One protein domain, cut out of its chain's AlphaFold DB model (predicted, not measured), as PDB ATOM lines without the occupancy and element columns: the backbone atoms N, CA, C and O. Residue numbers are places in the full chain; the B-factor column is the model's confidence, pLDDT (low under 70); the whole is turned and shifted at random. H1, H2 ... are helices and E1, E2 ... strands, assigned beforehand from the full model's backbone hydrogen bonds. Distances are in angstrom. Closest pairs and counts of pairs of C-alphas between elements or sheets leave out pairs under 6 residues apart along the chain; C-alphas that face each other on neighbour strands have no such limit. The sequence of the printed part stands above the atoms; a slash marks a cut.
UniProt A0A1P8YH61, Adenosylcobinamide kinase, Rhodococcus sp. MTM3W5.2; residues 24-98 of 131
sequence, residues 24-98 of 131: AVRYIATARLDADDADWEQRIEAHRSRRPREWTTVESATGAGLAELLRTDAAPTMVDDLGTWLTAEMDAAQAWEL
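What this domain is: This is residues 24 to 98 of the 131 residues of the protein "Adenosylcobinamide kinase" of Rhodococcus sp. MTM3W5.2 (UniProt A0A1P8YH61). A parallel sheet, E2 E1 E3, lies between H1 and H2; H3 leads away past the strands' ends. The 75 printed residues include E1 H1 E2 H2 E3 H3, class mixed. The whole is flat, 41 by 31 by 14 A, only just compact, close to loose, radius of gyration of the C-alphas 13.4 A.

Where its parts are: E1, residues 26 to 29, begins at C-alpha (36.512, 26.598, 22.955). H1, 38 to 50, spans 18.7 A; E2 is 56 to 59, H2 65 to 69, E3 77 to 80. H3, 82 to 92, ends at C-alpha (57.028, 14.144, 14.478).

How they stand to each other: E1 has parallel neighbours E2 and E3: N 27 and O 56, and N 28 and O 78, are each 2.8 A apart. H1 only grazes the sheet with residues 44 to 48, H2 with 66 to 69. H2 and H3 have every O i to N i+4 pair within hydrogen-bond range, H1 8 of 9.

The domain as a whole: The printed part has no cut; pLDDT is under 70 at residues 61 to 64 and 73 to 74.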
ATOM      1  N   ALA A  24      30.510  31.121  24.325       76.25
ATOM      2  CA  ALA A  24      30.899  29.757  23.980       76.25
ATOM      3  C   ALA A  24      32.420  29.572  24.144       76.25
ATOM      4  O   ALA A  24      33.210  30.140  23.389       76.25
ATOM      5  N   VAL A  25      32.827  28.803  25.156       84.94
ATOM      6  CA  VAL A  25      34.230  28.447  25.390       84.94
ATOM      7  C   VAL A  25      34.658  27.411  24.358       84.94
ATOM      8  O   VAL A  25      33.919  26.473  24.039       84.94
ATOM      9  N   ARG A  26      35.876  27.567  23.844       87.00
ATOM     10  CA  ARG A  26      36.512  26.598  22.955       87.00
ATOM     11  C   ARG A  26      37.502  25.746  23.737       87.00
ATOM     12  O   ARG A  26      38.369  26.275  24.424       87.00
ATOM     13  N   TYR A  27      37.417  24.434  23.592       87.19
ATOM     14  CA  TYR A  27      38.335  23.477  24.194       87.19
ATOM     15  C   TYR A  27      39.146  22.784  23.101       87.19
ATOM     16  O   TYR A  27      38.574  22.196  22.186       87.19
ATOM     17  N   ILE A  28      40.471  22.831  23.192       88.62
ATOM     18  CA  ILE A  28      41.376  22.138  22.275       88.62
ATOM     19  C   ILE A  28      42.012  20.968  23.022       88.62
ATOM     20  O   ILE A  28      42.846  21.173  23.908       88.62
ATOM     21  N   ALA A  29      41.610  19.754  22.654       88.94
ATOM     22  CA  ALA A  29      42.173  18.515  23.171       88.94
ATOM     23  C   ALA A  29      43.363  18.098  22.302       88.94
ATOM     24  O   ALA A  29      43.219  17.912  21.092       88.94
ATOM     25  N   THR A  30      44.542  17.965  22.898       88.06
ATOM     26  CA  THR A  30      45.791  17.632  22.181       88.06
ATOM     27  C   THR A  30      46.289  16.219  22.479       88.06
ATOM     28  O   THR A  30      47.172  15.715  21.787       88.06
ATOM     29  N   ALA A  31      45.713  15.570  23.490       84.25
ATOM     30  CA  ALA A  31      46.013  14.199  23.861       84.25
ATOM     31  C   ALA A  31      45.741  13.234  22.692       84.25
ATOM     32  O   ALA A  31      44.622  13.147  22.183       84.25
ATOM     33  N   ARG A  32      46.765  12.479  22.280       81.81
ATOM     34  CA  ARG A  32      46.623  11.378  21.318       81.81
ATOM     35  C   ARG A  32      46.132  10.139  22.042       81.81
ATOM     36  O   ARG A  32      46.659   9.826  23.101       81.81
ATOM     37  N   LEU A  33      45.160   9.434  21.474       82.19
ATOM     38  CA  LEU A  33      44.794   8.109  21.971       82.19
ATOM     39  C   LEU A  33      45.947   7.138  21.708       82.19
ATOM     40  O   LEU A  33      46.518   7.144  20.614       82.19
ATOM     41  N   ASP A  34      46.255   6.328  22.711       83.06
ATOM     42  CA  ASP A  34      47.184   5.211  22.618       83.06
ATOM     43  C   ASP A  34      46.416   3.953  23.023       83.06
ATOM     44  O   ASP A  34      46.032   3.813  24.182       83.06
ATOM     45  N   ALA A  35      46.145   3.089  22.042       81.50
ATOM     46  CA  ALA A  35      45.329   1.893  22.236       81.50
ATOM     47  C   ALA A  35      46.022   0.838  23.113       81.50
ATOM     48  O   ALA A  35      45.361  -0.070  23.620       81.50
ATOM     49  N   ASP A  36      47.338   0.960  23.297       89.81
ATOM     50  CA  ASP A  36      48.127   0.045  24.115       89.81
ATOM     51  C   ASP A  36      48.263   0.538  25.574       89.81
ATOM     52  O   ASP A  36      48.770  -0.196  26.427       89.81
ATOM     53  N   ASP A  37      47.761   1.740  25.901       88.75
ATOM     54  CA  ASP A  37      47.773   2.323  27.250       88.75
ATOM     55  C   ASP A  37      46.344   2.588  27.768       88.75
ATOM     56  O   ASP A  37      45.791   3.689  27.698       88.75
ATOM     57  N   ALA A  38      45.743   1.552  28.356       90.38
ATOM     58  CA  ALA A  38      44.389   1.612  28.913       90.38
ATOM     59  C   ALA A  38      44.233   2.616  30.079       90.38
ATOM     60  O   ALA A  38      43.141   3.155  30.299       90.38
ATOM     61  N   ASP A  39      45.304   2.879  30.835       88.31
ATOM     62  CA  ASP A  39      45.294   3.878  31.911       88.31
ATOM     63  C   ASP A  39      45.247   5.293  31.320       88.31
ATOM     64  O   ASP A  39      44.573   6.188  31.848       88.31
ATOM     65  N   TRP A  40      45.949   5.511  30.211       86.38
ATOM     66  CA  TRP A  40      45.905   6.753  29.455       86.38
ATOM     67  C   TRP A  40      44.541   6.997  28.802       86.38
ATOM     68  O   TRP A  40      43.991   8.095  28.946       86.38
ATOM     69  N   GLU A  41      43.937   5.980  28.188       87.94
ATOM     70  CA  GLU A  41      42.584   6.074  27.623       87.94
ATOM     71  C   GLU A  41      41.540   6.458  28.680       87.94
ATOM     72  O   GLU A  41      40.754   7.390  28.473       87.94
ATOM     73  N   GLN A  42      41.574   5.817  29.855       87.75
ATOM     74  CA  GLN A  42      40.687   6.168  30.972       87.75
ATOM     75  C   GLN A  42      40.842   7.627  31.405       87.75
ATOM     76  O   GLN A  42      39.861   8.291  31.751       87.75
ATOM     77  N   ARG A  43      42.067   8.159  31.384       84.56
ATOM     78  CA  ARG A  43      42.325   9.558  31.746       84.56
ATOM     79  C   ARG A  43      41.777  10.529  30.709       84.56
ATOM     80  O   ARG A  43      41.238  11.567  31.098       84.56
ATOM     81  N   ILE A  44      41.892  10.203  29.422       85.69
ATOM     82  CA  ILE A  44      41.276  10.991  28.348       85.69
ATOM     83  C   ILE A  44      39.755  10.999  28.522       85.69
ATOM     84  O   ILE A  44      39.143  12.066  28.459       85.69
ATOM     85  N   GLU A  45      39.144   9.854  28.824       87.62
ATOM     86  CA  GLU A  45      37.695   9.760  29.023       87.62
ATOM     87  C   GLU A  45      37.216  10.528  30.269       87.62
ATOM     88  O   GLU A  45      36.226  11.266  30.232       87.62
ATOM     89  N   ALA A  46      37.971  10.469  31.367       86.31
ATOM     90  CA  ALA A  46      37.706  11.289  32.550       86.31
ATOM     91  C   ALA A  46      37.810  12.800  32.253       86.31
ATOM     92  O   ALA A  46      37.088  13.606  32.838       86.31
ATOM     93  N   HIS A  47      38.691  13.216  31.339       83.81
ATOM     94  CA  HIS A  47      38.719  14.599  30.861       83.81
ATOM     95  C   HIS A  47      37.530  14.930  29.963       83.81
ATOM     96  O   HIS A  47      36.921  15.976  30.158       83.81
ATOM     97  N   ARG A  48      37.157  14.050  29.029       85.81
ATOM     98  CA  ARG A  48      35.989  14.238  28.154       85.81
ATOM     99  C   ARG A  48      34.696  14.410  28.942       85.81
ATOM    100  O   ARG A  48      33.948  15.343  28.674       85.81
ATOM    101  N   SER A  49      34.469  13.561  29.941       86.31
ATOM    102  CA  SER A  49      33.244  13.575  30.753       86.31
ATOM    103  C   SER A  49      33.077  14.815  31.639       86.31
ATOM    104  O   SER A  49      31.952  15.125  32.026       86.31
ATOM    105  N   ARG A  50      34.160  15.541  31.945       82.50
ATOM    106  CA  ARG A  50      34.113  16.793  32.722       82.50
ATOM    107  C   ARG A  50      33.784  18.029  31.893       82.50
ATOM    108  O   ARG A  50      33.432  19.050  32.471       82.50
ATOM    109  N   ARG A  51      33.903  17.956  30.565       84.56
ATOM    110  CA  ARG A  51      33.694  19.111  29.685       84.56
ATOM    111  C   ARG A  51      32.212  19.506  29.692       84.56
ATOM    112  O   ARG A  51      31.364  18.646  29.428       84.56
ATOM    113  N   PRO A  52      31.883  20.784  29.933       83.12
ATOM    114  CA  PRO A  52      30.527  21.275  29.736       83.12
ATOM    115  C   PRO A  52      30.078  21.067  28.282       83.12
ATOM    116  O   PRO A  52      30.863  21.216  27.342       83.12
ATOM    117  N   ARG A  53      28.811  20.693  28.076       81.44
ATOM    118  CA  ARG A  53      28.275  20.355  26.740       81.44
ATOM    119  C   ARG A  53      28.166  21.570  25.822       81.44
ATOM    120  O   ARG A  53      28.121  21.425  24.607       81.44
ATOM    121  N   GLU A  54      28.075  22.745  26.419       83.81
ATOM    122  CA  GLU A  54      28.017  24.047  25.772       83.81
ATOM    123  C   GLU A  54      29.376  24.496  25.211       83.81
ATOM    124  O   GLU A  54      29.428  25.447  24.430       83.81
ATOM    125  N   TRP A  55      30.473  23.820  25.569       86.38
ATOM    126  CA  TRP A  55      31.795  24.117  25.024       86.38
ATOM    127  C   TRP A  55      31.977  23.469  23.652       86.38
ATOM    128  O   TRP A  55      31.625  22.310  23.423       86.38
ATOM    129  N   THR A  56      32.603  24.200  22.734       86.75
ATOM    130  CA  THR A  56      32.992  23.641  21.436       86.75
ATOM    131  C   THR A  56      34.335  22.943  21.580       86.75
ATOM    132  O   THR A  56      35.333  23.581  21.908       86.75
ATOM    133  N   THR A  57      34.372  21.637  21.325       87.56
ATOM    134  CA  THR A  57      35.605  20.844  21.403       87.56
ATOM    135  C   THR A  57      36.224  20.657  20.021       87.56
ATOM    136  O   THR A  57      35.540  20.268  19.077       87.56
ATOM    137  N   VAL A  58      37.534  20.877  19.925       86.50
ATOM    138  CA  VAL A  58      38.370  20.550  18.767       86.50
ATOM    139  C   VAL A  58      39.418  19.533  19.210       86.50
ATOM    140  O   VAL A  58      40.243  19.819  20.077       86.50
ATOM    141  N   GLU A  59      39.394  18.342  18.620       82.69
ATOM    142  CA  GLU A  59      40.412  17.312  18.849       82.69
ATOM    143  C   GLU A  59      41.550  17.534  17.836       82.69
ATOM    144  O   GLU A  59      41.367  17.382  16.629       82.69
ATOM    145  N   SER A  60      42.722  17.945  18.319       70.56
ATOM    146  CA  SER A  60      43.888  18.326  17.512       70.56
ATOM    147  C   SER A  60      45.060  17.386  17.804       70.56
ATOM    148  O   SER A  60      46.120  17.812  18.262       70.56
ATOM    149  N   ALA A  61      44.862  16.090  17.558       59.22
ATOM    150  CA  ALA A  61      45.821  15.051  17.939       59.22
ATOM    151  C   ALA A  61      47.042  14.937  16.993       59.22
ATOM    152  O   ALA A  61      47.991  14.221  17.301       59.22
ATOM    153  N   THR A  62      47.065  15.623  15.844       48.31
ATOM    154  CA  THR A  62      48.148  15.476  14.851       48.31
ATOM    155  C   THR A  62      48.501  16.782  14.129       48.31
ATOM    156  O   THR A  62      47.685  17.281  13.362       48.31
ATOM    157  N   GLY A  63      49.742  17.253  14.340       51.44
ATOM    158  CA  GLY A  63      50.560  18.105  13.457       51.44
ATOM    159  C   GLY A  63      50.168  19.580  13.307       51.44
ATOM    160  O   GLY A  63      49.116  19.873  12.753       51.44
ATOM    161  N   ALA A  64      51.051  20.499  13.728       54.50
ATOM    162  CA  ALA A  64      51.113  21.945  13.409       54.50
ATOM    163  C   ALA A  64      49.858  22.818  13.677       54.50
ATOM    164  O   ALA A  64      49.935  24.050  13.630       54.50
ATOM    165  N   GLY A  65      48.717  22.216  14.012       75.06
ATOM    166  CA  GLY A  65      47.407  22.858  14.032       75.06
ATOM    167  C   GLY A  65      47.119  23.676  15.283       75.06
ATOM    168  O   GLY A  65      46.386  24.652  15.192       75.06
ATOM    169  N   LEU A  66      47.718  23.367  16.443       82.50
ATOM    170  CA  LEU A  66      47.442  24.126  17.671       82.50
ATOM    171  C   LEU A  66      47.791  25.612  17.502       82.50
ATOM    172  O   LEU A  66      46.994  26.483  17.847       82.50
ATOM    173  N   ALA A  67      48.958  25.910  16.926       79.81
ATOM    174  CA  ALA A  67      49.383  27.284  16.682       79.81
ATOM    175  C   ALA A  67      48.458  28.015  15.696       79.81
ATOM    176  O   ALA A  67      48.275  29.225  15.810       79.81
ATOM    177  N   GLU A  68      47.886  27.304  14.726       80.12
ATOM    178  CA  GLU A  68      46.921  27.857  13.777       80.12
ATOM    179  C   GLU A  68      45.549  28.076  14.417       80.12
ATOM    180  O   GLU A  68      45.012  29.177  14.330       80.12
ATOM    181  N   LEU A  69      45.039  27.098  15.163       82.00
ATOM    182  CA  LEU A  69      43.783  27.194  15.910       82.00
ATOM    183  C   LEU A  69      43.796  28.365  16.899       82.00
ATOM    184  O   LEU A  69      42.790  29.058  17.067       82.00
ATOM    185  N   LEU A  70      44.937  28.623  17.542       82.94
ATOM    186  CA  LEU A  70      45.108  29.766  18.440       82.94
ATOM    187  C   LEU A  70      45.169  31.116  17.704       82.94
ATOM    188  O   LEU A  70      44.926  32.144  18.329       82.94
ATOM    189  N   ARG A  71      45.466  31.138  16.396       79.44
ATOM    190  CA  ARG A  71      45.496  32.363  15.575       79.44
ATOM    191  C   ARG A  71      44.134  32.749  14.999       79.44
ATOM    192  O   ARG A  71      43.927  33.920  14.702       79.44
ATOM    193  N   THR A  72      43.233  31.790  14.793       72.06
ATOM    194  CA  THR A  72      42.012  31.993  13.993       72.06
ATOM    195  C   THR A  72      40.785  32.452  14.779       72.06
ATOM    196  O   THR A  72      39.775  32.762  14.156       72.06
ATOM    197  N   ASP A  73      40.824  32.484  16.115       67.00
ATOM    198  CA  ASP A  73      39.616  32.677  16.925       67.00
ATOM    199  C   ASP A  73      39.869  33.536  18.173       67.00
ATOM    200  O   ASP A  73      40.867  33.358  18.872       67.00
ATOM    201  N   ALA A  74      38.939  34.451  18.448       69.81
ATOM    202  CA  ALA A  74      38.946  35.327  19.618       69.81
ATOM    203  C   ALA A  74      38.146  34.748  20.802       69.81
ATOM    204  O   ALA A  74      38.088  35.375  21.863       69.81
ATOM    205  N   ALA A  75      37.522  33.574  20.642       80.88
ATOM    206  CA  ALA A  75      36.814  32.902  21.722       80.88
ATOM    207  C   ALA A  75      37.761  32.535  22.886       80.88
ATOM    208  O   ALA A  75      38.893  32.081  22.653       80.88
ATOM    209  N   PRO A  76      37.304  32.653  24.148       85.25
ATOM    210  CA  PRO A  76      38.025  32.111  25.295       85.25
ATOM    211  C   PRO A  76      38.379  30.639  25.045       85.25
ATOM    212  O   PRO A  76      37.497  29.812  24.814       85.25
ATOM    213  N   THR A  77      39.677  30.322  25.036       85.19
ATOM    214  CA  THR A  77      40.179  29.008  24.615       85.19
ATOM    215  C   THR A  77      40.923  28.313  25.751       85.19
ATOM    216  O   THR A  77      41.891  28.849  26.291       85.19
ATOM    217  N   MET A  78      40.502  27.092  26.068       86.38
ATOM    218  CA  MET A  78      41.211  26.162  26.939       86.38
ATOM    219  C   MET A  78      41.979  25.142  26.094       86.38
ATOM    220  O   MET A  78      41.440  24.589  25.141       86.38
ATOM    221  N   VAL A  79      43.239  24.889  26.446       86.06
ATOM    222  CA  VAL A  79      44.095  23.879  25.802       86.06
ATOM    223  C   VAL A  79      44.448  22.817  26.837       86.06
ATOM    224  O   VAL A  79      44.968  23.162  27.902       86.06
ATOM    225  N   ASP A  80      44.193  21.549  26.522       84.81
ATOM    226  CA  ASP A  80      44.465  20.402  27.396       84.81
ATOM    227  C   ASP A  80      45.111  19.259  26.582       84.81
ATOM    228  O   ASP A  80      44.442  18.590  25.794       84.81
ATOM    229  N   ASP A  81      46.423  19.037  26.670       84.19
ATOM    230  CA  ASP A  81      47.434  19.861  27.343       84.19
ATOM    231  C   ASP A  81      48.632  20.214  26.434       84.19
ATOM    232  O   ASP A  81      48.828  19.684  25.341       84.19
ATOM    233  N   LEU A  82      49.473  21.153  26.873       84.88
ATOM    234  CA  LEU A  82      50.669  21.526  26.107       84.88
ATOM    235  C   LEU A  82      51.776  20.463  26.145       84.88
ATOM    236  O   LEU A  82      52.656  20.486  25.290       84.88
ATOM    237  N   GLY A  83      51.773  19.564  27.133       85.62
ATOM    238  CA  GLY A  83      52.824  18.560  27.300       85.62
ATOM    239  C   GLY A  83      52.716  17.461  26.248       85.62
ATOM    240  O   GLY A  83      53.666  17.207  25.523       85.62
ATOM    241  N   THR A  84      51.531  16.877  26.124       84.06
ATOM    242  CA  THR A  84      51.166  15.877  25.113       84.06
ATOM    243  C   THR A  84      51.286  16.423  23.697       84.06
ATOM    244  O   THR A  84      51.820  15.739  22.826       84.06
ATOM    245  N   TRP A  85      50.876  17.679  23.479       87.12
ATOM    246  CA  TRP A  85      51.120  18.368  22.214       87.12
ATOM    247  C   TRP A  85      52.618  18.451  21.902       87.12
ATOM    248  O   TRP A  85      53.039  18.057  20.818       87.12
ATOM    249  N   LEU A  86      53.430  18.922  22.854       86.12
ATOM    250  CA  LEU A  86      54.868  19.067  22.646       86.12
ATOM    251  C   LEU A  86      55.540  17.714  22.393       86.12
ATOM    252  O   LEU A  86      56.371  17.624  21.497       86.12
ATOM    253  N   THR A  87      55.166  16.665  23.131       86.75
ATOM    254  CA  THR A  87      55.649  15.301  22.876       86.75
ATOM    255  C   THR A  87      55.342  14.874  21.443       86.75
ATOM    256  O   THR A  87      56.250  14.438  20.746       86.75
ATOM    257  N   ALA A  88      54.114  15.090  20.964       84.50
ATOM    258  CA  ALA A  88      53.739  14.741  19.596       84.50
ATOM    259  C   ALA A  88      54.523  15.536  18.532       84.50
ATOM    260  O   ALA A  88      54.916  14.965  17.516       84.50
ATOM    261  N   GLU A  89      54.772  16.831  18.751       85.38
ATOM    262  CA  GLU A  89      55.613  17.647  17.859       85.38
ATOM    263  C   GLU A  89      57.074  17.172  17.868       85.38
ATOM    264  O   GLU A  89      57.721  17.101  16.822       85.38
ATOM    265  N   MET A  90      57.593  16.796  19.038       86.88
ATOM    266  CA  MET A  90      58.940  16.247  19.178       86.88
ATOM    267  C   MET A  90      59.076  14.891  18.480       86.88
ATOM    268  O   MET A  90      60.052  14.682  17.760       86.88
ATOM    269  N   ASP A  91      58.090  14.005  18.613       86.94
ATOM    270  CA  ASP A  91      58.058  12.723  17.903       86.94
ATOM    271  C   ASP A  91      58.027  12.933  16.385       86.94
ATOM    272  O   ASP A  91      58.814  12.328  15.654       86.94
ATOM    273  N   ALA A  92      57.164  13.835  15.902       84.81
ATOM    274  CA  ALA A  92      57.028  14.144  14.478       84.81
ATOM    275  C   ALA A  92      58.320  14.715  13.870       84.81
ATOM    276  O   ALA A  92      58.646  14.420  12.721       84.81
ATOM    277  N   ALA A  93      59.070  15.504  14.641       86.69
ATOM    278  CA  ALA A  93      60.357  16.052  14.228       86.69
ATOM    279  C   ALA A  93      61.542  15.093  14.462       86.69
ATOM    280  O   ALA A  93      62.684  15.478  14.207       86.69
ATOM    281  N   GLN A  94      61.298  13.886  14.996       89.38
ATOM    282  CA  GLN A  94      62.331  12.967  15.497       89.38
ATOM    283  C   GLN A  94      63.313  13.662  16.459       89.38
ATOM    284  O   GLN A  94      64.493  13.327  16.543       89.38
ATOM    285  N   ALA A  95      62.808  14.655  17.190       89.38
ATOM    286  CA  ALA A  95      63.563  15.585  18.016       89.38
ATOM    287  C   ALA A  95      64.412  14.890  19.080       89.38
ATOM    288  O   ALA A  95      65.474  15.389  19.446       89.38
ATOM    289  N   TRP A  96      63.924  13.758  19.584       91.06
ATOM    290  CA  TRP A  96      64.575  12.973  20.626       91.06
ATOM    291  C   TRP A  96      65.897  12.357  20.166       91.06
ATOM    292  O   TRP A  96      66.813  12.219  20.973       91.06
ATOM    293  N   GLU A  97      66.003  12.044  18.875       93.12
ATOM    294  CA  GLU A  97      67.167  11.384  18.273       93.12
ATOM    295  C   GLU A  97      68.189  12.384  17.717       93.12
ATOM    296  O   GLU A  97      69.308  12.020  17.348       93.12
ATOM    297  N   LEU A  98      67.818  13.663  17.637       90.50
ATOM    298  CA  LEU A  98      68.678  14.710  17.105       90.50
ATOM    299  C   LEU A  98      69.571  15.312  18.200       90.50
ATOM    300  O   LEU A  98      69.156  15.456  19.355       90.50
TER     301      LEU A  98